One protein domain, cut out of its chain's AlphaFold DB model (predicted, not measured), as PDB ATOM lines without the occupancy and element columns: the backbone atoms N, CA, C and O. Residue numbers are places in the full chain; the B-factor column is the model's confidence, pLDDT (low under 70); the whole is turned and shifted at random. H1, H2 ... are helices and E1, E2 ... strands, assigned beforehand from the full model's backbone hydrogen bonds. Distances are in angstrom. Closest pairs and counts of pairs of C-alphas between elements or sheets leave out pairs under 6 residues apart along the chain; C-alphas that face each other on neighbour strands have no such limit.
ATOM      1  N   SER A   2     134.699 145.729 150.677       95.31
ATOM      2  CA  SER A   2     136.059 145.312 150.320       95.31
ATOM      3  C   SER A   2     136.063 144.690 148.932       95.31
ATOM      4  O   SER A   2     135.188 143.879 148.628       95.31
ATOM      5  N   PHE A   3     137.056 145.049 148.131       96.44
ATOM      6  CA  PHE A   3     137.301 144.484 146.813       96.44
ATOM      7  C   PHE A   3     138.659 143.786 146.824       96.44
ATOM      8  O   PHE A   3     139.627 144.315 147.371       96.44
ATOM      9  N   THR A   4     138.724 142.598 146.242       96.75
ATOM     10  CA  THR A   4     139.959 141.836 146.075       96.75
ATOM     11  C   THR A   4     140.039 141.395 144.628       96.75
ATOM     12  O   THR A   4     139.090 140.815 144.110       96.75
ATOM     13  N   GLY A   5     141.160 141.685 143.980       96.31
ATOM     14  CA  GLY A   5     141.445 141.256 142.621       96.31
ATOM     15  C   GLY A   5     142.783 140.539 142.573       96.31
ATOM     16  O   GLY A   5     143.690 140.868 143.338       96.31
ATOM     17  N   GLY A   6     142.900 139.566 141.684       96.69
ATOM     18  CA  GLY A   6     144.139 138.856 141.419       96.69
ATOM     19  C   GLY A   6     144.216 138.450 139.958       96.69
ATOM     20  O   GLY A   6     143.205 138.375 139.263       96.69
ATOM     21  N   ILE A   7     145.426 138.187 139.485       96.75
ATOM     22  CA  ILE A   7     145.648 137.605 138.168       96.75
ATOM     23  C   ILE A   7     146.682 136.498 138.296       96.75
ATOM     24  O   ILE A   7     147.699 136.655 138.970       96.75
ATOM     25  N   ARG A   8     146.402 135.362 137.667       96.19
ATOM     26  CA  ARG A   8     147.335 134.245 137.549       96.19
ATOM     27  C   ARG A   8     147.646 134.042 136.075       96.19
ATOM     28  O   ARG A   8     146.721 133.905 135.288       96.19
ATOM     29  N   MET A   9     148.915 134.017 135.700       95.12
ATOM     30  CA  MET A   9     149.331 133.554 134.378       95.12
ATOM     31  C   MET A   9     149.710 132.082 134.480       95.12
ATOM     32  O   MET A   9     150.282 131.664 135.484       95.12
ATOM     33  N   GLU A  10     149.391 131.307 133.457       93.19
ATOM     34  CA  GLU A  10     149.887 129.950 133.312       93.19
ATOM     35  C   GLU A  10     150.400 129.766 131.894       93.19
ATOM     36  O   GLU A  10     149.661 130.013 130.940       93.19
ATOM     37  N   ASP A  11     151.650 129.332 131.793       92.56
ATOM     38  CA  ASP A  11     152.251 128.815 130.575       92.56
ATOM     39  C   ASP A  11     152.515 127.331 130.824       92.56
ATOM     40  O   ASP A  11     153.252 126.974 131.746       92.56
ATOM     41  N   ALA A  12     151.810 126.471 130.099       87.75
ATOM     42  CA  ALA A  12     151.826 125.034 130.313       87.75
ATOM     43  C   ALA A  12     152.116 124.316 129.000       87.75
ATOM     44  O   ALA A  12     151.579 124.678 127.954       87.75
ATOM     45  N   LYS A  13     152.952 123.284 129.094       85.81
ATOM     46  CA  LYS A  13     153.300 122.361 128.020       85.81
ATOM     47  C   LYS A  13     153.194 120.949 128.592       85.81
ATOM     48  O   LYS A  13     153.926 120.621 129.524       85.81
ATOM     49  N   THR A  14     152.274 120.156 128.067       76.31
ATOM     50  CA  THR A  14     152.130 118.732 128.380       76.31
ATOM     51  C   THR A  14     152.635 117.946 127.186       76.31
ATOM     52  O   THR A  14     152.290 118.284 126.058       76.31
ATOM     53  N   GLU A  15     153.461 116.938 127.440       74.81
ATOM     54  CA  GLU A  15     153.966 116.004 126.440       74.81
ATOM     55  C   GLU A  15     153.631 114.592 126.924       74.81
ATOM     56  O   GLU A  15     153.925 114.259 128.074       74.81
ATOM     57  N   SER A  16     152.964 113.803 126.084       67.00
ATOM     58  CA  SER A  16     152.686 112.388 126.346       67.00
ATOM     59  C   SER A  16     153.509 111.543 125.389       67.00
ATOM     60  O   SER A  16     153.355 111.710 124.186       67.00
ATOM     61  N   ASP A  17     154.357 110.661 125.910       67.00
ATOM     62  CA  ASP A  17     155.107 109.678 125.126       67.00
ATOM     63  C   ASP A  17     154.548 108.287 125.449       67.00
ATOM     64  O   ASP A  17     154.773 107.746 126.535       67.00
ATOM     65  N   ALA A  18     153.752 107.749 124.527       59.88
ATOM     66  CA  ALA A  18     153.128 106.433 124.628       59.88
ATOM     67  C   ALA A  18     153.806 105.440 123.668       59.88
ATOM     68  O   ALA A  18     153.159 104.828 122.824       59.88
ATOM     69  N   ASN A  19     155.132 105.312 123.766       58.78
ATOM     70  CA  ASN A  19     155.909 104.318 123.028       58.78
ATOM     71  C   ASN A  19     155.701 102.922 123.646       58.78
ATOM     72  O   ASN A  19     156.399 102.530 124.585       58.78
ATOM     73  N   LEU A  20     154.676 102.205 123.182       56.53
ATOM     74  CA  LEU A  20     154.371 100.844 123.625       56.53
ATOM     75  C   LEU A  20     155.121  99.824 122.744       56.53
ATOM     76  O   LEU A  20     155.314 100.015 121.547       56.53
ATOM     77  N   ASP A  21     155.582  98.715 123.326       54.25
ATOM     78  CA  ASP A  21     156.187  97.635 122.535       54.25
ATOM     79  C   ASP A  21     155.136  96.976 121.628       54.25
ATOM     80  O   ASP A  21     153.968  96.851 122.006       54.25
ATOM     81  N   SER A  22     155.558  96.443 120.474       49.84
ATOM     82  CA  SER A  22     154.663  95.935 119.421       49.84
ATOM     83  C   SER A  22     153.626  94.888 119.877       49.84
ATOM     84  O   SER A  22     152.598  94.674 119.239       49.84
ATOM     85  N   VAL A  23     153.922  94.202 120.983       44.91
ATOM     86  CA  VAL A  23     153.103  93.151 121.602       44.91
ATOM     87  C   VAL A  23     151.899  93.726 122.365       44.91
ATOM     88  O   VAL A  23     150.879  93.054 122.474       44.91
ATOM     89  N   LEU A  24     151.981  94.967 122.858       46.78
ATOM     90  CA  LEU A  24     150.888  95.654 123.560       46.78
ATOM     91  C   LEU A  24     149.835  96.231 122.595       46.78
ATOM     92  O   LEU A  24     148.687  96.387 123.005       46.78
ATOM     93  N   TYR A  25     150.174  96.455 121.316       47.56
ATOM     94  CA  TYR A  25     149.211  96.854 120.268       47.56
ATOM     95  C   TYR A  25     148.230  95.757 119.885       47.56
ATOM     96  O   TYR A  25     147.153  96.024 119.361       47.56
ATOM     97  N   HIS A  26     148.608  94.514 120.150       49.38
ATOM     98  CA  HIS A  26     147.765  93.351 119.963       49.38
ATOM     99  C   HIS A  26     147.495  92.756 121.333       49.38
ATOM    100  O   HIS A  26     148.061  91.728 121.705       49.38
ATOM    101  N   LEU A  27     146.639  93.428 122.103       52.44
ATOM    102  CA  LEU A  27     146.155  92.905 123.370       52.44
ATOM    103  C   LEU A  27     145.541  91.520 123.099       52.44
ATOM    104  O   LEU A  27     144.503  91.401 122.449       52.44
ATOM    105  N   ALA A  28     146.244  90.456 123.496       45.03
ATOM    106  CA  ALA A  28     145.895  89.092 123.118       45.03
ATOM    107  C   ALA A  28     144.451  88.775 123.555       45.03
ATOM    108  O   ALA A  28     144.167  88.709 124.749       45.03
ATOM    109  N   GLY A  29     143.542  88.605 122.587       50.62
ATOM    110  CA  GLY A  29     142.104  88.399 122.821       50.62
ATOM    111  C   GLY A  29     141.189  89.540 122.354       50.62
ATOM    112  O   GLY A  29     139.986  89.325 122.265       50.62
ATOM    113  N   PHE A  30     141.742  90.699 121.987       50.84
ATOM    114  CA  PHE A  30     141.016  91.866 121.476       50.84
ATOM    115  C   PHE A  30     141.457  92.178 120.040       50.84
ATOM    116  O   PHE A  30     142.260  93.077 119.789       50.84
ATOM    117  N   GLN A  31     140.990  91.379 119.078       45.47
ATOM    118  CA  GLN A  31     141.251  91.658 117.664       45.47
ATOM    119  C   GLN A  31     140.540  92.960 117.254       45.47
ATOM    120  O   GLN A  31     139.353  93.099 117.514       45.47
ATOM    121  N   GLY A  32     141.263  93.899 116.630       49.03
ATOM    122  CA  GLY A  32     140.695  95.133 116.058       49.03
ATOM    123  C   GLY A  32     140.868  96.409 116.891       49.03
ATOM    124  O   GLY A  32     140.712  97.502 116.353       49.03
ATOM    125  N   VAL A  33     141.262  96.309 118.164       50.66
ATOM    126  CA  VAL A  33     141.468  97.484 119.028       50.66
ATOM    127  C   VAL A  33     142.899  97.985 118.866       50.66
ATOM    128  O   VAL A  33     143.836  97.436 119.442       50.66
ATOM    129  N   PHE A  34     143.068  99.019 118.046       52.34
ATOM    130  CA  PHE A  34     144.351  99.689 117.864       52.34
ATOM    131  C   PHE A  34     144.593 100.662 119.021       52.34
ATOM    132  O   PHE A  34     143.942 101.700 119.111       52.34
ATOM    133  N   ILE A  35     145.556 100.349 119.890       54.84
ATOM    134  CA  ILE A  35     146.192 101.380 120.717       54.84
ATOM    135  C   ILE A  35     147.168 102.112 119.785       54.84
ATOM    136  O   ILE A  35     147.969 101.439 119.136       54.84
ATOM    137  N   PRO A  36     147.094 103.441 119.628       51.97
ATOM    138  CA  PRO A  36     147.999 104.143 118.726       51.97
ATOM    139  C   PRO A  36     149.466 103.962 119.160       51.97
ATOM    140  O   PRO A  36     149.840 104.346 120.268       51.97
ATOM    141  N   ASP A  37     150.282 103.370 118.278       52.75
ATOM    142  CA  ASP A  37     151.750 103.357 118.355       52.75
ATOM    143  C   ASP A  37     152.260 104.687 117.807       52.75
ATOM    144  O   ASP A  37     152.199 104.920 116.600       52.75
ATOM    145  N   GLN A  38     152.751 105.546 118.702       52.31
ATOM    146  CA  GLN A  38     153.291 106.892 118.456       52.31
ATOM    147  C   GLN A  38     152.255 108.000 118.211       52.31
ATOM    148  O   GLN A  38     151.643 108.093 117.152       52.31
ATOM    149  N   THR A  39     152.221 109.000 119.100       55.09
ATOM    150  CA  THR A  39     152.929 110.278 118.868       55.09
ATOM    151  C   THR A  39     153.048 111.095 120.160       55.09
ATOM    152  O   THR A  39     152.207 111.000 121.046       55.09
ATOM    153  N   ASN A  40     154.092 111.929 120.255       56.69
ATOM    154  CA  ASN A  40     154.232 112.921 121.319       56.69
ATOM    155  C   ASN A  40     153.072 113.925 121.258       56.69
ATOM    156  O   ASN A  40     153.119 114.876 120.474       56.69
ATOM    157  N   HIS A  41     152.035 113.732 122.076       63.41
ATOM    158  CA  HIS A  41     150.927 114.684 122.137       63.41
ATOM    159  C   HIS A  41     151.371 115.910 122.916       63.41
ATOM    160  O   HIS A  41     151.662 115.828 124.112       63.41
ATOM    161  N   LEU A  42     151.446 117.041 122.214       65.31
ATOM    162  CA  LEU A  42     151.851 118.311 122.785       65.31
ATOM    163  C   LEU A  42     150.650 119.224 123.017       65.31
ATOM    164  O   LEU A  42     150.224 119.945 122.115       65.31
ATOM    165  N   THR A  43     150.161 119.288 124.249       74.56
ATOM    166  CA  THR A  43     149.194 120.322 124.626       74.56
ATOM    167  C   THR A  43     149.940 121.518 125.198       74.56
ATOM    168  O   THR A  43     150.479 121.452 126.303       74.56
ATOM    169  N   GLN A  44     149.966 122.634 124.466       84.44
ATOM    170  CA  GLN A  44     150.569 123.881 124.938       84.44
ATOM    171  C   GLN A  44     149.533 125.001 125.024       84.44
ATOM    172  O   GLN A  44     148.783 125.251 124.083       84.44
ATOM    173  N   TYR A  45     149.511 125.722 126.146       88.19
ATOM    174  CA  TYR A  45     148.710 126.935 126.279       88.19
ATOM    175  C   TYR A  45     149.384 127.965 127.178       88.19
ATOM    176  O   TYR A  45     149.967 127.639 128.207       88.19
ATOM    177  N   SER A  46     149.200 129.231 126.810       92.94
ATOM    178  CA  SER A  46     149.588 130.383 127.617       92.94
ATOM    179  C   SER A  46     148.358 131.249 127.852       92.94
ATOM    180  O   SER A  46     147.766 131.767 126.901       92.94
ATOM    181  N   LYS A  47     147.901 131.352 129.104       93.81
ATOM    182  CA  LYS A  47     146.660 132.063 129.448       93.81
ATOM    183  C   LYS A  47     146.738 132.813 130.766       93.81
ATOM    184  O   LYS A  47     147.454 132.445 131.692       93.81
ATOM    185  N   TRP A  48     145.905 133.845 130.850       95.19
ATOM    186  CA  TRP A  48     145.709 134.662 132.038       95.19
ATOM    187  C   TRP A  48     144.359 134.351 132.684       95.19
ATOM    188  O   TRP A  48     143.334 134.244 132.014       95.19
ATOM    189  N   TYR A  49     144.370 134.258 134.004       97.00
ATOM    190  CA  TYR A  49     143.255 133.868 134.851       97.00
ATOM    191  C   TYR A  49     143.004 134.967 135.886       97.00
ATOM    192  O   TYR A  49     143.518 134.896 137.010       97.00
ATOM    193  N   PRO A  50     142.287 136.036 135.507       97.56
ATOM    194  CA  PRO A  50     141.865 137.055 136.452       97.56
ATOM    195  C   PRO A  50     140.801 136.517 137.416       97.56
ATOM    196  O   PRO A  50     139.974 135.671 137.063       97.56
ATOM    197  N   SER A  51     140.791 137.057 138.628       97.88
ATOM    198  CA  SER A  51     139.754 136.832 139.626       97.88
ATOM    199  C   SER A  51     139.408 138.133 140.337       97.88
ATOM    200  O   SER A  51     140.272 138.963 140.618       97.88
ATOM    201  N   PHE A  52     138.123 138.316 140.620       97.94
ATOM    202  CA  PHE A  52     137.585 139.476 141.315       97.94
ATOM    203  C   PHE A  52     136.582 139.005 142.360       97.94
ATOM    204  O   PHE A  52     135.717 138.183 142.075       97.94
ATOM    205  N   LEU A  53     136.675 139.547 143.565       98.25
ATOM    206  CA  LEU A  53     135.736 139.302 144.646       98.25
ATOM    207  C   LEU A  53     135.354 140.632 145.278       98.25
ATOM    208  O   LEU A  53     136.171 141.313 145.900       98.25
ATOM    209  N   LEU A  54     134.080 140.971 145.166       98.25
ATOM    210  CA  LEU A  54     133.472 142.059 145.898       98.25
ATOM    211  C   LEU A  54     132.742 141.502 147.116       98.25
ATOM    212  O   LEU A  54     131.913 140.604 147.008       98.25
ATOM    213  N   ARG A  55     133.011 142.077 148.287       98.19
ATOM    214  CA  ARG A  55     132.328 141.736 149.534       98.19
ATOM    215  C   ARG A  55     131.768 142.989 150.194       98.19
ATOM    216  O   ARG A  55     132.493 143.927 150.536       98.19
ATOM    217  N   TYR A  56     130.466 142.981 150.437       98.00
ATOM    218  CA  TYR A  56     129.752 144.055 151.112       98.00
ATOM    219  C   TYR A  56     129.098 143.541 152.396       98.00
ATOM    220  O   TYR A  56     128.408 142.525 152.406       98.00
ATOM    221  N   ARG A  57     129.347 144.241 153.505       97.75
ATOM    222  CA  ARG A  57     128.802 143.933 154.829       97.75
ATOM    223  C   ARG A  57     128.055 145.163 155.337       97.75
ATOM    224  O   ARG A  57     128.709 146.049 155.884       97.75
ATOM    225  N   PRO A  58     126.733 145.263 155.118       96.62
ATOM    226  CA  PRO A  58     125.949 146.398 155.610       96.62
ATOM    227  C   PRO A  58     125.835 146.410 157.142       96.62
ATOM    228  O   PRO A  58     125.562 147.445 157.735       96.62
ATOM    229  N   ASN A  59     126.026 145.259 157.790       96.56
ATOM    230  CA  ASN A  59     126.049 145.104 159.242       96.56
ATOM    231  C   ASN A  59     126.969 143.925 159.629       96.56
ATOM    232  O   ASN A  59     127.599 143.312 158.768       96.56
ATOM    233  N   LEU A  60     127.041 143.599 160.923       95.56
ATOM    234  CA  LEU A  60     127.916 142.541 161.456       95.56
ATOM    235  C   LEU A  60     127.480 141.107 161.103       95.56
ATOM    236  O   LEU A  60     128.286 140.187 161.204       95.56
ATOM    237  N   TYR A  61     126.223 140.903 160.707       97.31
ATOM    238  CA  TYR A  61     125.620 139.581 160.521       97.31
ATOM    239  C   TYR A  61     125.424 139.217 159.053       97.31
ATOM    240  O   TYR A  61     125.464 138.039 158.718       97.31
ATOM    241  N   THR A  62     125.197 140.204 158.187       98.12
ATOM    242  CA  THR A  62     124.863 140.015 156.772       98.12
ATOM    243  C   THR A  62     126.086 140.264 155.896       98.12
ATOM    244  O   THR A  62     126.755 141.289 156.018       98.12
ATOM    245  N   THR A  63     126.363 139.348 154.972       98.44
ATOM    246  CA  THR A  63     127.423 139.502 153.972       98.44
ATOM    247  C   THR A  63     126.881 139.198 152.579       98.44
ATOM    248  O   THR A  63     126.412 138.088 152.332       98.44
ATOM    249  N   PHE A  64     127.029 140.166 151.678       98.31
ATOM    250  CA  PHE A  64     126.866 140.018 150.235       98.31
ATOM    251  C   PHE A  64     128.237 139.799 149.596       98.31
ATOM    252  O   PHE A  64     129.212 140.468 149.957       98.31
ATOM    253  N   GLN A  65     128.317 138.863 148.662       98.25
ATOM    254  CA  GLN A  65     129.509 138.536 147.892       98.25
ATOM    255  C   GLN A  65     129.132 138.443 146.416       98.25
ATOM    256  O   GLN A  65     128.123 137.837 146.077       98.25
ATOM    257  N   ALA A  66     129.935 139.054 145.556       98.44
ATOM    258  CA  ALA A  66     129.866 138.872 144.115       98.44
ATOM    259  C   ALA A  66     131.276 138.540 143.631       98.44
ATOM    260  O   ALA A  66     132.229 139.237 143.985       98.44
ATOM    261  N   GLY A  67     131.413 137.453 142.887       98.06
ATOM    262  CA  GLY A  67     132.690 136.901 142.475       98.06
ATOM    263  C   GLY A  67     132.727 136.616 140.984       98.06
ATOM    264  O   GLY A  67     131.728 136.228 140.384       98.06
ATOM    265  N   TYR A  68     133.907 136.785 140.405       98.19
ATOM    266  CA  TYR A  68     134.260 136.287 139.088       98.19
ATOM    267  C   TYR A  68     135.626 135.614 139.166       98.19
ATOM    268  O   TYR A  68     136.541 136.123 139.818       98.19
ATOM    269  N   SER A  69     135.795 134.490 138.481       98.06
ATOM    270  CA  SER A  69     137.098 133.850 138.333       98.06
ATOM    271  C   SER A  69     137.205 133.134 136.999       98.06
ATOM    272  O   SER A  69     136.301 132.399 136.610       98.06
ATOM    273  N   ALA A  70     138.326 133.330 136.316       97.75
ATOM    274  CA  ALA A  70     138.737 132.464 135.224       97.75
ATOM    275  C   ALA A  70     139.629 131.343 135.778       97.75
ATOM    276  O   ALA A  70     140.498 131.595 136.613       97.75
ATOM    277  N   ARG A  71     139.440 130.107 135.317       95.75
ATOM    278  CA  ARG A  71     140.251 128.941 135.703       95.75
ATOM    279  C   ARG A  71     140.434 127.979 134.531       95.75
ATOM    280  O   ARG A  71     139.733 128.079 133.528       95.75
ATOM    281  N   VAL A  72     141.374 127.052 134.681       95.38
ATOM    282  CA  VAL A  72     141.580 125.920 133.771       95.38
ATOM    283  C   VAL A  72     141.490 124.625 134.565       95.38
ATOM    284  O   VAL A  72     142.043 124.545 135.665       95.38
ATOM    285  N   THR A  73     140.797 123.636 134.014       93.81
ATOM    286  CA  THR A  73     140.784 122.259 134.508       93.81
ATOM    287  C   THR A  73     141.577 121.423 133.517       93.81
ATOM    288  O   THR A  73     141.200 121.312 132.354       93.81
ATOM    289  N   ARG A  74     142.711 120.874 133.955       91.44
ATOM    290  CA  ARG A  74     143.498 119.961 133.120       91.44
ATOM    291  C   ARG A  74     142.827 118.585 133.114       91.44
ATOM    292  O   ARG A  74     142.275 118.220 134.156       91.44
ATOM    293  N   PRO A  75     142.899 117.832 132.006       88.81
ATOM    294  CA  PRO A  75     142.437 116.453 131.992       88.81
ATOM    295  C   PRO A  75     143.104 115.665 133.122       88.81
ATOM    296  O   PRO A  75     144.295 115.843 133.403       88.81
ATOM    297  N   ALA A  76     142.327 114.833 133.814       86.75
ATOM    298  CA  ALA A  76     142.893 113.896 134.773       86.75
ATOM    299  C   ALA A  76     143.810 112.912 134.031       86.75
ATOM    300  O   ALA A  76     143.544 112.598 132.873       86.75
ATOM    301  N   ALA A  77     144.853 112.401 134.694       84.31
ATOM    302  CA  ALA A  77     145.764 111.423 134.087       84.31
ATOM    303  C   ALA A  77     144.992 110.232 133.489       84.31
ATOM    304  O   ALA A  77     145.191 109.875 132.337       84.31
ATOM    305  N   ASP A  78     143.996 109.731 134.220       81.81
ATOM    306  CA  ASP A  78     143.112 108.650 133.781       81.81
ATOM    307  C   ASP A  78     142.306 108.976 132.509       81.81
ATOM    308  O   ASP A  78     141.815 108.072 131.836       81.81
ATOM    309  N   PHE A  79     142.082 110.251 132.192       85.81
ATOM    310  CA  PHE A  79     141.304 110.633 131.011       85.81
ATOM    311  C   PHE A  79     142.171 110.671 129.756       85.81
ATOM    312  O   PHE A  79     141.623 110.556 128.669       85.81
ATOM    313  N   ILE A  80     143.491 110.803 129.909       84.44
ATOM    314  CA  ILE A  80     144.465 110.843 128.809       84.44
ATOM    315  C   ILE A  80     145.261 109.547 128.658       84.44
ATOM    316  O   ILE A  80     145.919 109.373 127.642       84.44
ATOM    317  N   ASP A  81     145.219 108.656 129.652       82.69
ATOM    318  CA  ASP A  81     145.925 107.374 129.632       82.69
ATOM    319  C   ASP A  81     145.329 106.439 128.561       82.69
ATOM    320  O   ASP A  81     144.197 105.977 128.735       82.69
ATOM    321  N   PRO A  82     146.052 106.141 127.464       76.25
ATOM    322  CA  PRO A  82     145.546 105.304 126.379       76.25
ATOM    323  C   PRO A  82     145.506 103.814 126.744       76.25
ATOM    324  O   PRO A  82     145.109 102.987 125.923       76.25
ATOM    325  N   LEU A  83     145.951 103.433 127.946       77.06
ATOM    326  CA  LEU A  83     145.934 102.043 128.370       77.06
ATOM    327  C   LEU A  83     144.509 101.593 128.739       77.06
ATOM    328  O   LEU A  83     143.853 102.211 129.586       77.06
ATOM    329  N   PRO A  84     144.028 100.467 128.173       75.94
ATOM    330  CA  PRO A  84     142.756  99.876 128.556       75.94
ATOM    331  C   PRO A  84     142.726  99.542 130.049       75.94
ATOM    332  O   PRO A  84     143.518  98.736 130.542       75.94
ATOM    333  N   ARG A  85     141.768 100.112 130.782       72.56
ATOM    334  CA  ARG A  85     141.601  99.822 132.216       72.56
ATOM    335  C   ARG A  85     140.872  98.512 132.491       72.56
ATOM    336  O   ARG A  85     141.051  97.919 133.555       72.56
ATOM    337  N   ASN A  86     140.038  98.068 131.555       69.69
ATOM    338  CA  ASN A  86     139.155  96.924 131.740       69.69
ATOM    339  C   ASN A  86     139.639  95.786 130.838       69.69
ATOM    340  O   ASN A  86     139.214  95.658 129.699       69.69
ATOM    341  N   LEU A  87     140.548  94.957 131.348       66.81
ATOM    342  CA  LEU A  87     141.041  93.787 130.608       66.81
ATOM    343  C   LEU A  87     140.207  92.519 130.867       66.81
ATOM    344  O   LEU A  87     140.454  91.482 130.260       66.81
ATOM    345  N   PHE A  88     139.249  92.580 131.799       65.38
ATOM    346  CA  PHE A  88     138.479  91.419 132.263       65.38
ATOM    347  C   PHE A  88     137.126  91.247 131.567       65.38
ATOM    348  O   PHE A  88     136.556  90.161 131.645       65.38
ATOM    349  N   ASP A  89     136.612  92.293 130.917       66.94
ATOM    350  CA  ASP A  89     135.364  92.245 130.157       66.94
ATOM    351  C   ASP A  89     135.662  92.567 128.687       66.94
ATOM    352  O   ASP A  89     135.935  93.724 128.363       66.94
ATOM    353  N   PRO A  90     135.646  91.564 127.790       64.81
ATOM    354  CA  PRO A  90     135.987  91.778 126.393       64.81
ATOM    355  C   PRO A  90     134.934  92.580 125.619       64.81
ATOM    356  O   PRO A  90     135.197  92.974 124.489       64.81
ATOM    357  N   SER A  91     133.753  92.816 126.206       69.62
ATOM    358  CA  SER A  91     132.657  93.549 125.565       69.62
ATOM    359  C   SER A  91     132.683  95.059 125.819       69.62
ATOM    360  O   SER A  91     132.047  95.793 125.066       69.62
ATOM    361  N   VAL A  92     133.422  95.528 126.838       73.06
ATOM    362  CA  VAL A  92     133.526  96.954 127.192       73.06
ATOM    363  C   VAL A  92     134.963  97.332 127.547       73.06
ATOM    364  O   VAL A  92     135.474  97.028 128.629       73.06
ATOM    365  N   ILE A  93     135.592  98.099 126.669       78.44
ATOM    366  CA  ILE A  93     136.925  98.653 126.858       78.44
ATOM    367  C   ILE A  93     136.790 100.096 127.304       78.44
ATOM    368  O   ILE A  93     136.106 100.889 126.673       78.44
ATOM    369  N   ARG A  94     137.487 100.469 128.378       81.25
ATOM    370  CA  ARG A  94     137.606 101.870 128.777       81.25
ATOM    371  C   ARG A  94     139.035 102.333 128.592       81.25
ATOM    372  O   ARG A  94     139.928 101.841 129.284       81.25
ATOM    373  N   THR A  95     139.214 103.304 127.714       83.25
ATOM    374  CA  THR A  95     140.500 103.926 127.407       83.25
ATOM    375  C   THR A  95     140.421 105.430 127.658       83.25
ATOM    376  O   THR A  95     139.338 106.006 127.741       83.25
ATOM    377  N   GLY A  96     141.559 106.071 127.885       82.94
ATOM    378  CA  GLY A  96     141.678 107.520 127.811       82.94
ATOM    379  C   GLY A  96     141.890 107.992 126.374       82.94
ATOM    380  O   GLY A  96     142.133 107.199 125.462       82.94
ATOM    381  N   ASN A  97     141.815 109.305 126.204       83.88
ATOM    382  CA  ASN A  97     142.079 110.017 124.970       83.88
ATOM    383  C   ASN A  97     143.270 110.975 125.177       83.88
ATOM    384  O   ASN A  97     143.110 112.021 125.817       83.88
ATOM    385  N   PRO A  98     144.462 110.640 124.650       81.50
ATOM    386  CA  PRO A  98     145.646 111.496 124.737       81.50
ATOM    387  C   PRO A  98     145.473 112.898 124.127       81.50
ATOM    388  O   PRO A  98     146.190 113.815 124.527       81.50
ATOM    389  N   ASP A  99     144.516 113.085 123.211       83.00
ATOM    390  CA  ASP A  99     144.240 114.359 122.534       83.00
ATOM    391  C   ASP A  99     143.351 115.317 123.342       83.00
ATOM    392  O   ASP A  99     142.981 116.386 122.849       83.00
ATOM    393  N   LEU A 100     142.994 114.977 124.586       86.62
ATOM    394  CA  LEU A 100     142.154 115.856 125.395       86.62
ATOM    395  C   LEU A 100     142.805 117.209 125.662       86.62
ATOM    396  O   LEU A 100     143.863 117.339 126.285       86.62
ATOM    397  N   GLU A 101     142.065 118.253 125.320       89.81
ATOM    398  CA  GLU A 101     142.401 119.613 125.690       89.81
ATOM    399  C   GLU A 101     141.846 119.969 127.084       89.81
ATOM    400  O   GLU A 101     140.762 119.519 127.471       89.81
ATOM    401  N   PRO A 102     142.537 120.837 127.844       92.25
ATOM    402  CA  PRO A 102     142.018 121.408 129.080       92.25
ATOM    403  C   PRO A 102     140.717 122.185 128.897       92.25
ATOM    404  O   PRO A 102     140.524 122.908 127.914       92.25
ATOM    405  N   GLU A 103     139.878 122.140 129.929       93.81
ATOM    406  CA  GLU A 103     138.673 122.953 130.012       93.81
ATOM    407  C   GLU A 103     139.016 124.351 130.521       93.81
ATOM    408  O   GLU A 103     139.686 124.514 131.545       93.81
ATOM    409  N   PHE A 104     138.500 125.387 129.867       95.38
ATOM    410  CA  PHE A 104     138.655 126.767 130.326       95.38
ATOM    411  C   PHE A 104     137.325 127.310 130.817       95.38
ATOM    412  O   PHE A 104     136.342 127.303 130.080       95.38
ATOM    413  N   ILE A 105     137.296 127.795 132.055       97.12
ATOM    414  CA  ILE A 105     136.053 128.109 132.753       97.12
ATOM    415  C   ILE A 105     136.062 129.561 133.214       97.12
ATOM    416  O   ILE A 105     136.953 129.975 133.956       97.12
ATOM    417  N   HIS A 106     135.022 130.303 132.847       97.81
ATOM    418  CA  HIS A 106     134.675 131.592 133.435       97.81
ATOM    419  C   HIS A 106     133.516 131.387 134.405       97.81
ATOM    420  O   HIS A 106     132.411 131.057 133.985       97.81
ATOM    421  N   ALA A 107     133.770 131.548 135.702       98.00
ATOM    422  CA  ALA A 107     132.794 131.345 136.764       98.00
ATOM    423  C   ALA A 107     132.373 132.678 137.389       98.00
ATOM    424  O   ALA A 107     133.219 133.502 137.739       98.00
ATOM    425  N   TYR A 108     131.070 132.844 137.569       98.25
ATOM    426  CA  TYR A 108     130.401 133.977 138.193       98.25
ATOM    427  C   TYR A 108     129.614 133.464 139.399       98.25
ATOM    428  O   TYR A 108     128.925 132.450 139.297       98.25
ATOM    429  N   GLU A 109     129.693 134.158 140.531       98.12
ATOM    430  CA  GLU A 109     128.976 133.786 141.753       98.12
ATOM    431  C   GLU A 109     128.364 135.024 142.406       98.12
ATOM    432  O   GLU A 109     129.012 136.067 142.523       98.12
ATOM    433  N   LEU A 110     127.125 134.908 142.874       98.56
ATOM    434  CA  LEU A 110     126.465 135.914 143.692       98.56
ATOM    435  C   LEU A 110     125.891 135.251 144.935       98.56
ATOM    436  O   LEU A 110     125.051 134.364 144.849       98.56
ATOM    437  N   LYS A 111     126.347 135.694 146.100       98.50
ATOM    438  CA  LYS A 111     126.171 134.995 147.365       98.50
ATOM    439  C   LYS A 111     125.696 135.934 148.460       98.50
ATOM    440  O   LYS A 111     126.264 137.004 148.683       98.50
ATOM    441  N   LEU A 112     124.683 135.502 149.195       98.50
ATOM    442  CA  LEU A 112     124.144 136.190 150.356       98.50
ATOM    443  C   LEU A 112     124.173 135.249 151.551       98.50
ATOM    444  O   LEU A 112     123.744 134.104 151.479       98.50
ATOM    445  N   SER A 113     124.685 135.746 152.668       98.31
ATOM    446  CA  SER A 113     124.735 134.997 153.917       98.31
ATOM    447  C   SER A 113     124.325 135.874 155.087       98.31
ATOM    448  O   SER A 113     124.608 137.079 155.109       98.31
ATOM    449  N   GLN A 114     123.693 135.258 156.080       98.12
ATOM    450  CA  GLN A 114     123.484 135.868 157.380       98.12
ATOM    451  C   GLN A 114     123.858 134.894 158.485       98.12
ATOM    452  O   GLN A 114     123.383 133.762 158.505       98.12
ATOM    453  N   ILE A 115     124.669 135.346 159.436       96.94
ATOM    454  CA  ILE A 115     125.144 134.527 160.550       96.94
ATOM    455  C   ILE A 115     124.713 135.188 161.856       96.94
ATOM    456  O   ILE A 115     125.140 136.294 162.166       96.94
ATOM    457  N   LYS A 116     123.867 134.506 162.629       94.56
ATOM    458  CA  LYS A 116     123.476 134.872 163.996       94.56
ATOM    459  C   LYS A 116     123.676 133.663 164.915       94.56
ATOM    460  O   LYS A 116     123.834 132.536 164.456       94.56
ATOM    461  N   SER A 117     123.636 133.873 166.231       88.25
ATOM    462  CA  SER A 117     123.895 132.796 167.201       88.25
ATOM    463  C   SER A 117     122.863 131.660 167.163       88.25
ATOM    464  O   SER A 117     123.218 130.505 167.384       88.25
ATOM    465  N   ALA A 118     121.591 131.969 166.890       89.75
ATOM    466  CA  ALA A 118     120.508 130.978 166.861       89.75
ATOM    467  C   ALA A 118     120.301 130.335 165.478       89.75
ATOM    468  O   ALA A 118     119.777 129.223 165.380       89.75
ATOM    469  N   TRP A 119     120.695 131.034 164.413       95.38
ATOM    470  CA  TRP A 119     120.506 130.594 163.040       95.38
ATOM    471  C   TRP A 119     121.508 131.260 162.105       95.38
ATOM    472  O   TRP A 119     121.909 132.410 162.293       95.38
ATOM    473  N   SER A 120     121.880 130.540 161.064       97.81
ATOM    474  CA  SER A 120     122.720 131.031 159.989       97.81
ATOM    475  C   SER A 120     122.249 130.444 158.678       97.81
ATOM    476  O   SER A 120     121.917 129.261 158.622       97.81
ATOM    477  N   TRP A 121     122.280 131.230 157.619       98.38
ATOM    478  CA  TRP A 121     122.004 130.734 156.286       98.38
ATOM    479  C   TRP A 121     122.918 131.380 155.268       98.38
ATOM    480  O   TRP A 121     123.524 132.428 155.502       98.38
ATOM    481  N   GLU A 122     122.988 130.713 154.137       98.31
ATOM    482  CA  GLU A 122     123.748 131.096 152.980       98.31
ATOM    483  C   GLU A 122     122.995 130.617 151.748       98.31
ATOM    484  O   GLU A 122     122.446 129.516 151.750       98.31
ATOM    485  N   ALA A 123     122.941 131.458 150.729       98.56
ATOM    486  CA  ALA A 123     122.449 131.106 149.414       98.56
ATOM    487  C   ALA A 123     123.375 131.733 148.379       98.56
ATOM    488  O   ALA A 123     123.797 132.885 148.543       98.56
ATOM    489  N   ALA A 124     123.679 130.991 147.329       98.50
ATOM    490  CA  ALA A 124     124.474 131.471 146.222       98.50
ATOM    491  C   ALA A 124     123.864 131.034 144.891       98.50
ATOM    492  O   ALA A 124     123.323 129.943 144.744       98.50
ATOM    493  N   LEU A 125     123.918 131.953 143.935       98.56
ATOM    494  CA  LEU A 125     123.647 131.716 142.530       98.56
ATOM    495  C   LEU A 125     124.999 131.644 141.838       98.56
ATOM    496  O   LEU A 125     125.825 132.542 142.024       98.56
ATOM    497  N   PHE A 126     125.216 130.622 141.025       98.25
ATOM    498  CA  PHE A 126     126.429 130.515 140.229       98.25
ATOM    499  C   PHE A 126     126.104 130.304 138.757       98.25
ATOM    500  O   PHE A 126     125.080 129.727 138.389       98.25
ATOM    501  N   GLY A 127     127.010 130.780 137.912       98.06
ATOM    502  CA  GLY A 127     126.991 130.576 136.473       98.06
ATOM    503  C   GLY A 127     128.407 130.348 135.974       98.06
ATOM    504  O   GLY A 127     129.340 131.013 136.412       98.06
ATOM    505  N   GLN A 128     128.585 129.394 135.075       97.38
ATOM    506  CA  GLN A 128     129.873 129.051 134.494       97.38
ATOM    507  C   GLN A 128     129.728 128.961 132.982       97.38
ATOM    508  O   GLN A 128     128.765 128.380 132.488       97.38
ATOM    509  N   GLN A 129     130.693 129.519 132.264       96.56
ATOM    510  CA  GLN A 129     130.901 129.285 130.840       96.56
ATOM    511  C   GLN A 129     132.153 128.433 130.697       96.56
ATOM    512  O   GLN A 129     133.195 128.784 131.249       96.56
ATOM    513  N   ILE A 130     132.036 127.312 130.000       95.06
ATOM    514  CA  ILE A 130     133.069 126.289 129.880       95.06
ATOM    515  C   ILE A 130     133.406 126.149 128.399       95.06
ATOM    516  O   ILE A 130     132.524 125.949 127.568       95.06
ATOM    517  N   LYS A 131     134.685 126.265 128.060       92.81
ATOM    518  CA  LYS A 131     135.214 125.936 126.740       92.81
ATOM    519  C   LYS A 131     135.936 124.594 126.818       92.81
ATOM    520  O   LYS A 131     136.673 124.384 127.779       92.81
ATOM    521  N   ASN A 132     135.770 123.775 125.781       90.25
ATOM    522  CA  ASN A 132     136.331 122.433 125.629       90.25
ATOM    523  C   ASN A 132     135.809 121.449 126.684       90.25
ATOM    524  O   ASN A 132     136.600 120.704 127.247       90.25
ATOM    525  N   VAL A 133     134.499 121.464 126.960       89.12
ATOM    526  CA  VAL A 133     133.866 120.585 127.964       89.12
ATOM    527  C   VAL A 133     134.292 119.139 127.737       89.12
ATOM    528  O   VAL A 133     134.092 118.627 126.643       89.12
ATOM    529  N   VAL A 134     134.840 118.472 128.745       88.62
ATOM    530  CA  VAL A 134     135.213 117.055 128.639       88.62
ATOM    531  C   VAL A 134     134.006 116.189 129.003       88.62
ATOM    532  O   VAL A 134     133.405 116.358 130.067       88.62
ATOM    533  N   ARG A 135     133.632 115.264 128.116       84.00
ATOM    534  CA  ARG A 135     132.530 114.308 128.300       84.00
ATOM    535  C   ARG A 135     133.018 112.889 128.057       84.00
ATOM    536  O   ARG A 135     133.937 112.687 127.271       84.00
ATOM    537  N   GLU A 136     132.421 111.949 128.783       82.88
ATOM    538  CA  GLU A 136     132.546 110.530 128.461       82.88
ATOM    539  C   GLU A 136     131.756 110.263 127.186       82.88
ATOM    540  O   GLU A 136     130.693 110.858 126.994       82.88
ATOM    541  N   ASP A 137     132.312 109.405 126.351       78.56
ATOM    542  CA  ASP A 137     131.767 109.012 125.069       78.56
ATOM    543  C   ASP A 137     131.877 107.495 124.911       78.56
ATOM    544  O   ASP A 137     132.865 106.914 125.367       78.56
ATOM    545  N   GLU A 138     130.877 106.859 124.309       76.00
ATOM    546  CA  GLU A 138     130.823 105.408 124.114       76.00
ATOM    547  C   GLU A 138     130.649 105.102 122.624       76.00
ATOM    548  O   GLU A 138     129.559 105.239 122.078       76.00
ATOM    549  N   ASP A 139     131.726 104.655 121.977       70.94
ATOM    550  CA  ASP A 139     131.734 104.264 120.567       70.94
ATOM    551  C   ASP A 139     131.679 102.728 120.448       70.94
ATOM    552  O   ASP A 139     132.407 102.015 121.139       70.94
ATOM    553  N   LEU A 140     130.859 102.182 119.545       67.19
ATOM    554  CA  LEU A 140     130.795 100.735 119.293       67.19
ATOM    555  C   LEU A 140     131.683 100.348 118.099       67.19
ATOM    556  O   LEU A 140     131.406 100.726 116.963       67.19
ATOM    557  N   PHE A 141     132.704  99.522 118.334       66.31
ATOM    558  CA  PHE A 141     133.595  98.991 117.297       66.31
ATOM    559  C   PHE A 141     133.538  97.461 117.278       66.31
ATOM    560  O   PHE A 141     133.858  96.824 118.275       66.31
ATOM    561  N   ASP A 142     133.132  96.851 116.159       66.00
ATOM    562  CA  ASP A 142     133.111  95.388 115.967       66.00
ATOM    563  C   ASP A 142     132.477  94.591 117.136       66.00
ATOM    564  O   ASP A 142     132.951  93.527 117.530       66.00
ATOM    565  N   SER A 143     131.349  95.076 117.674       67.44
ATOM    566  CA  SER A 143     130.632  94.506 118.841       67.44
ATOM    567  C   SER A 143     131.318  94.686 120.206       67.44
ATOM    568  O   SER A 143     130.894  94.070 121.186       67.44
ATOM    569  N   VAL A 144     132.340  95.539 120.289       68.81
ATOM    570  CA  VAL A 144     132.995  95.973 121.528       68.81
ATOM    571  C   VAL A 144     132.663  97.441 121.775       68.81
ATOM    572  O   VAL A 144     132.900  98.292 120.922       68.81
ATOM    573  N   SER A 145     132.116  97.744 122.949       74.06
ATOM    574  CA  SER A 145     131.890  99.118 123.399       74.06
ATOM    575  C   SER A 145     133.214  99.716 123.874       74.06
ATOM    576  O   SER A 145     133.912  99.129 124.705       74.06
ATOM    577  N   VAL A 146     133.593 100.863 123.321       77.69
ATOM    578  CA  VAL A 146     134.809 101.601 123.654       77.69
ATOM    579  C   VAL A 146     134.406 102.912 124.306       77.69
ATOM    580  O   VAL A 146     133.985 103.862 123.655       77.69
ATOM    581  N   ILE A 147     134.575 102.967 125.621       82.06
ATOM    582  CA  ILE A 147     134.311 104.152 126.423       82.06
ATOM    583  C   ILE A 147     135.589 104.991 126.495       82.06
ATOM    584  O   ILE A 147     136.611 104.546 127.034       82.06
ATOM    585  N   THR A 148     135.516 106.217 125.994       84.69
ATOM    586  CA  THR A 148     136.601 107.200 125.986       84.69
ATOM    587  C   THR A 148     136.117 108.564 126.483       84.69
ATOM    588  O   THR A 148     135.022 108.705 127.024       84.69
ATOM    589  N   TRP A 149     136.966 109.581 126.373       86.00
ATOM    590  CA  TRP A 149     136.655 110.955 126.740       86.00
ATOM    591  C   TRP A 149     136.900 111.877 125.545       86.00
ATOM    592  O   TRP A 149     137.958 111.813 124.921       86.00
ATOM    593  N   LYS A 150     135.968 112.781 125.244       86.25
ATOM    594  CA  LYS A 150     136.087 113.751 124.141       86.25
ATOM    595  C   LYS A 150     135.805 115.178 124.625       86.25
ATOM    596  O   LYS A 150     135.065 115.400 125.588       86.25
ATOM    597  N   ASN A 151     136.388 116.173 123.952       87.69
ATOM    598  CA  ASN A 151     136.037 117.581 124.158       87.69
ATOM    599  C   ASN A 151     134.743 117.919 123.385       87.69
ATOM    600  O   ASN A 151     134.777 118.253 122.206       87.69
ATOM    601  N   ALA A 152     133.603 117.908 124.074       82.56
ATOM    602  CA  ALA A 152     132.249 118.176 123.576       82.56
ATOM    603  C   ALA A 152     131.939 119.674 123.321       82.56
ATOM    604  O   ALA A 152     130.805 120.130 123.471       82.56
ATOM    605  N   GLY A 153     132.957 120.478 122.997       85.88
ATOM    606  CA  GLY A 153     132.797 121.890 122.639       85.88
ATOM    607  C   GLY A 153     132.505 122.821 123.818       85.88
ATOM    608  O   GLY A 153     133.302 122.929 124.753       85.88
ATOM    609  N   THR A 154     131.419 123.595 123.746       90.31
ATOM    610  CA  THR A 154     131.119 124.655 124.727       90.31
ATOM    611  C   THR A 154     130.007 124.261 125.687       90.31
ATOM    612  O   THR A 154     129.045 123.592 125.327       90.31
ATOM    613  N   GLY A 155     130.111 124.706 126.932       92.50
ATOM    614  CA  GLY A 155     129.135 124.417 127.966       92.50
ATOM    615  C   GLY A 155     128.772 125.636 128.783       92.50
ATOM    616  O   GLY A 155     129.554 126.574 128.948       92.50
ATOM    617  N   THR A 156     127.578 125.594 129.348       95.19
ATOM    618  CA  THR A 156     127.153 126.505 130.402       95.19
ATOM    619  C   THR A 156     126.678 125.686 131.583       95.19
ATOM    620  O   THR A 156     126.028 124.665 131.397       95.19
ATOM    621  N   ASN A 157     127.013 126.103 132.798       96.00
ATOM    622  CA  ASN A 157     126.499 125.486 134.015       96.00
ATOM    623  C   ASN A 157     125.965 126.570 134.937       96.00
ATOM    624  O   ASN A 157     126.717 127.434 135.382       96.00
ATOM    625  N   VAL A 158     124.671 126.530 135.215       97.81
ATOM    626  CA  VAL A 158     124.005 127.467 136.116       97.81
ATOM    627  C   VAL A 158     123.381 126.710 137.266       97.81
ATOM    628  O   VAL A 158     122.911 125.584 137.107       97.81
ATOM    629  N   GLY A 159     123.344 127.324 138.438       98.06
ATOM    630  CA  GLY A 159     122.760 126.660 139.583       98.06
ATOM    631  C   GLY A 159     122.611 127.538 140.802       98.06
ATOM    632  O   GLY A 159     122.966 128.719 140.820       98.06
TER     633      GLY A 159
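AT A GLANCE: This is residues 2 to 159 of the 327 residues of the protein "OMP_b-brl_3 domain-containing protein" of marine metagenome (UniProt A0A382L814). Picture a long, twisted wall of six antiparallel strands, E1, E2, E3, E5, E6 and E9 in order across it, with a small three-stranded sheet, E4, E8 and E7, beyond one end of E6 and E9. The loop of residues 17 to 40 lies at that same end, where the short helix H1 only grazes the small sheet. The printed part has 158 residues, with named elements in the order E1, E2, E3, H1, E4, E5, E6, E7, E8, E9; the class is mostly strand, and the small sheet is mixed. The whole is only just loose, close to extended, with a radius of gyration of the C-alphas of 22.3 A, and elongated, spanning 69 by 36 by 25 A.

IN THESE COORDINATES: Find C-alpha 2 at (136.059, 145.312, 150.320); from there E1 runs through residue 16, 44.0 A. After residues 17 to 40 comes E2, residues 41 to 56, 46.4 A. E3, residues 62 to 73, covers 32.6 A and bends by 61 degrees at residue 70. Next are H1, residues 77 to 80, and E4, residues 92 to 94. From C-alpha 103 at (138.673, 122.953, 130.012), E5 runs to residue 115, 35.3 A, bending by 52 degrees at residue 106. E6, residues 119 to 131, covers 39.4 A and runs on into E7, residues 134 to 141, at 54 degrees. E8, residues 144 to 151, runs on into E9, residues 154 to 159, at 81 degrees; E9 ends at C-alpha 159, (122.760, 126.660, 139.583).

HOW THE PARTS SIT: Begin at edge strand E1: E1, E2 and E3 form a meander, each strand the antiparallel neighbour of the one before. Look for N 8 and O 49, 3.0 A apart, between E1 and E2, and N 66 and O 54, 2.9 A, between E2 and E3. E3 and E5 are antiparallel, with N 67 and O 109 at 2.8 A. E5 and E6 form a hairpin, with N 110 and O 125 at 2.8 A; E6 and edge strand E9 are antiparallel neighbours, with N 128 and O 157 within hydrogen-bond range at 2.7 A. In the small sheet, the hairpin E7 and E8 has N 146 and O 139 at 2.7 A, and E4 is parallel to E8, with N 93 and O 145 at 2.8 A. H1 is not on the large sheet; its closest C-alpha pair with E8 is Phe 79 and Trp 149, 6.3 A. H1 is too short for any O i to N i+4 pair, but its one O i to N i+3 pair is within hydrogen-bond range.

THE WHOLE: The two C-alphas farthest apart are those of Val 23 and Asn 59, 69.6 A. The printed part has no cut. The links E1 to E2 and H1 to E4 are long. Look for pLDDT under 70 at residues 16 to 42, 86 to 91 and 140 to 144.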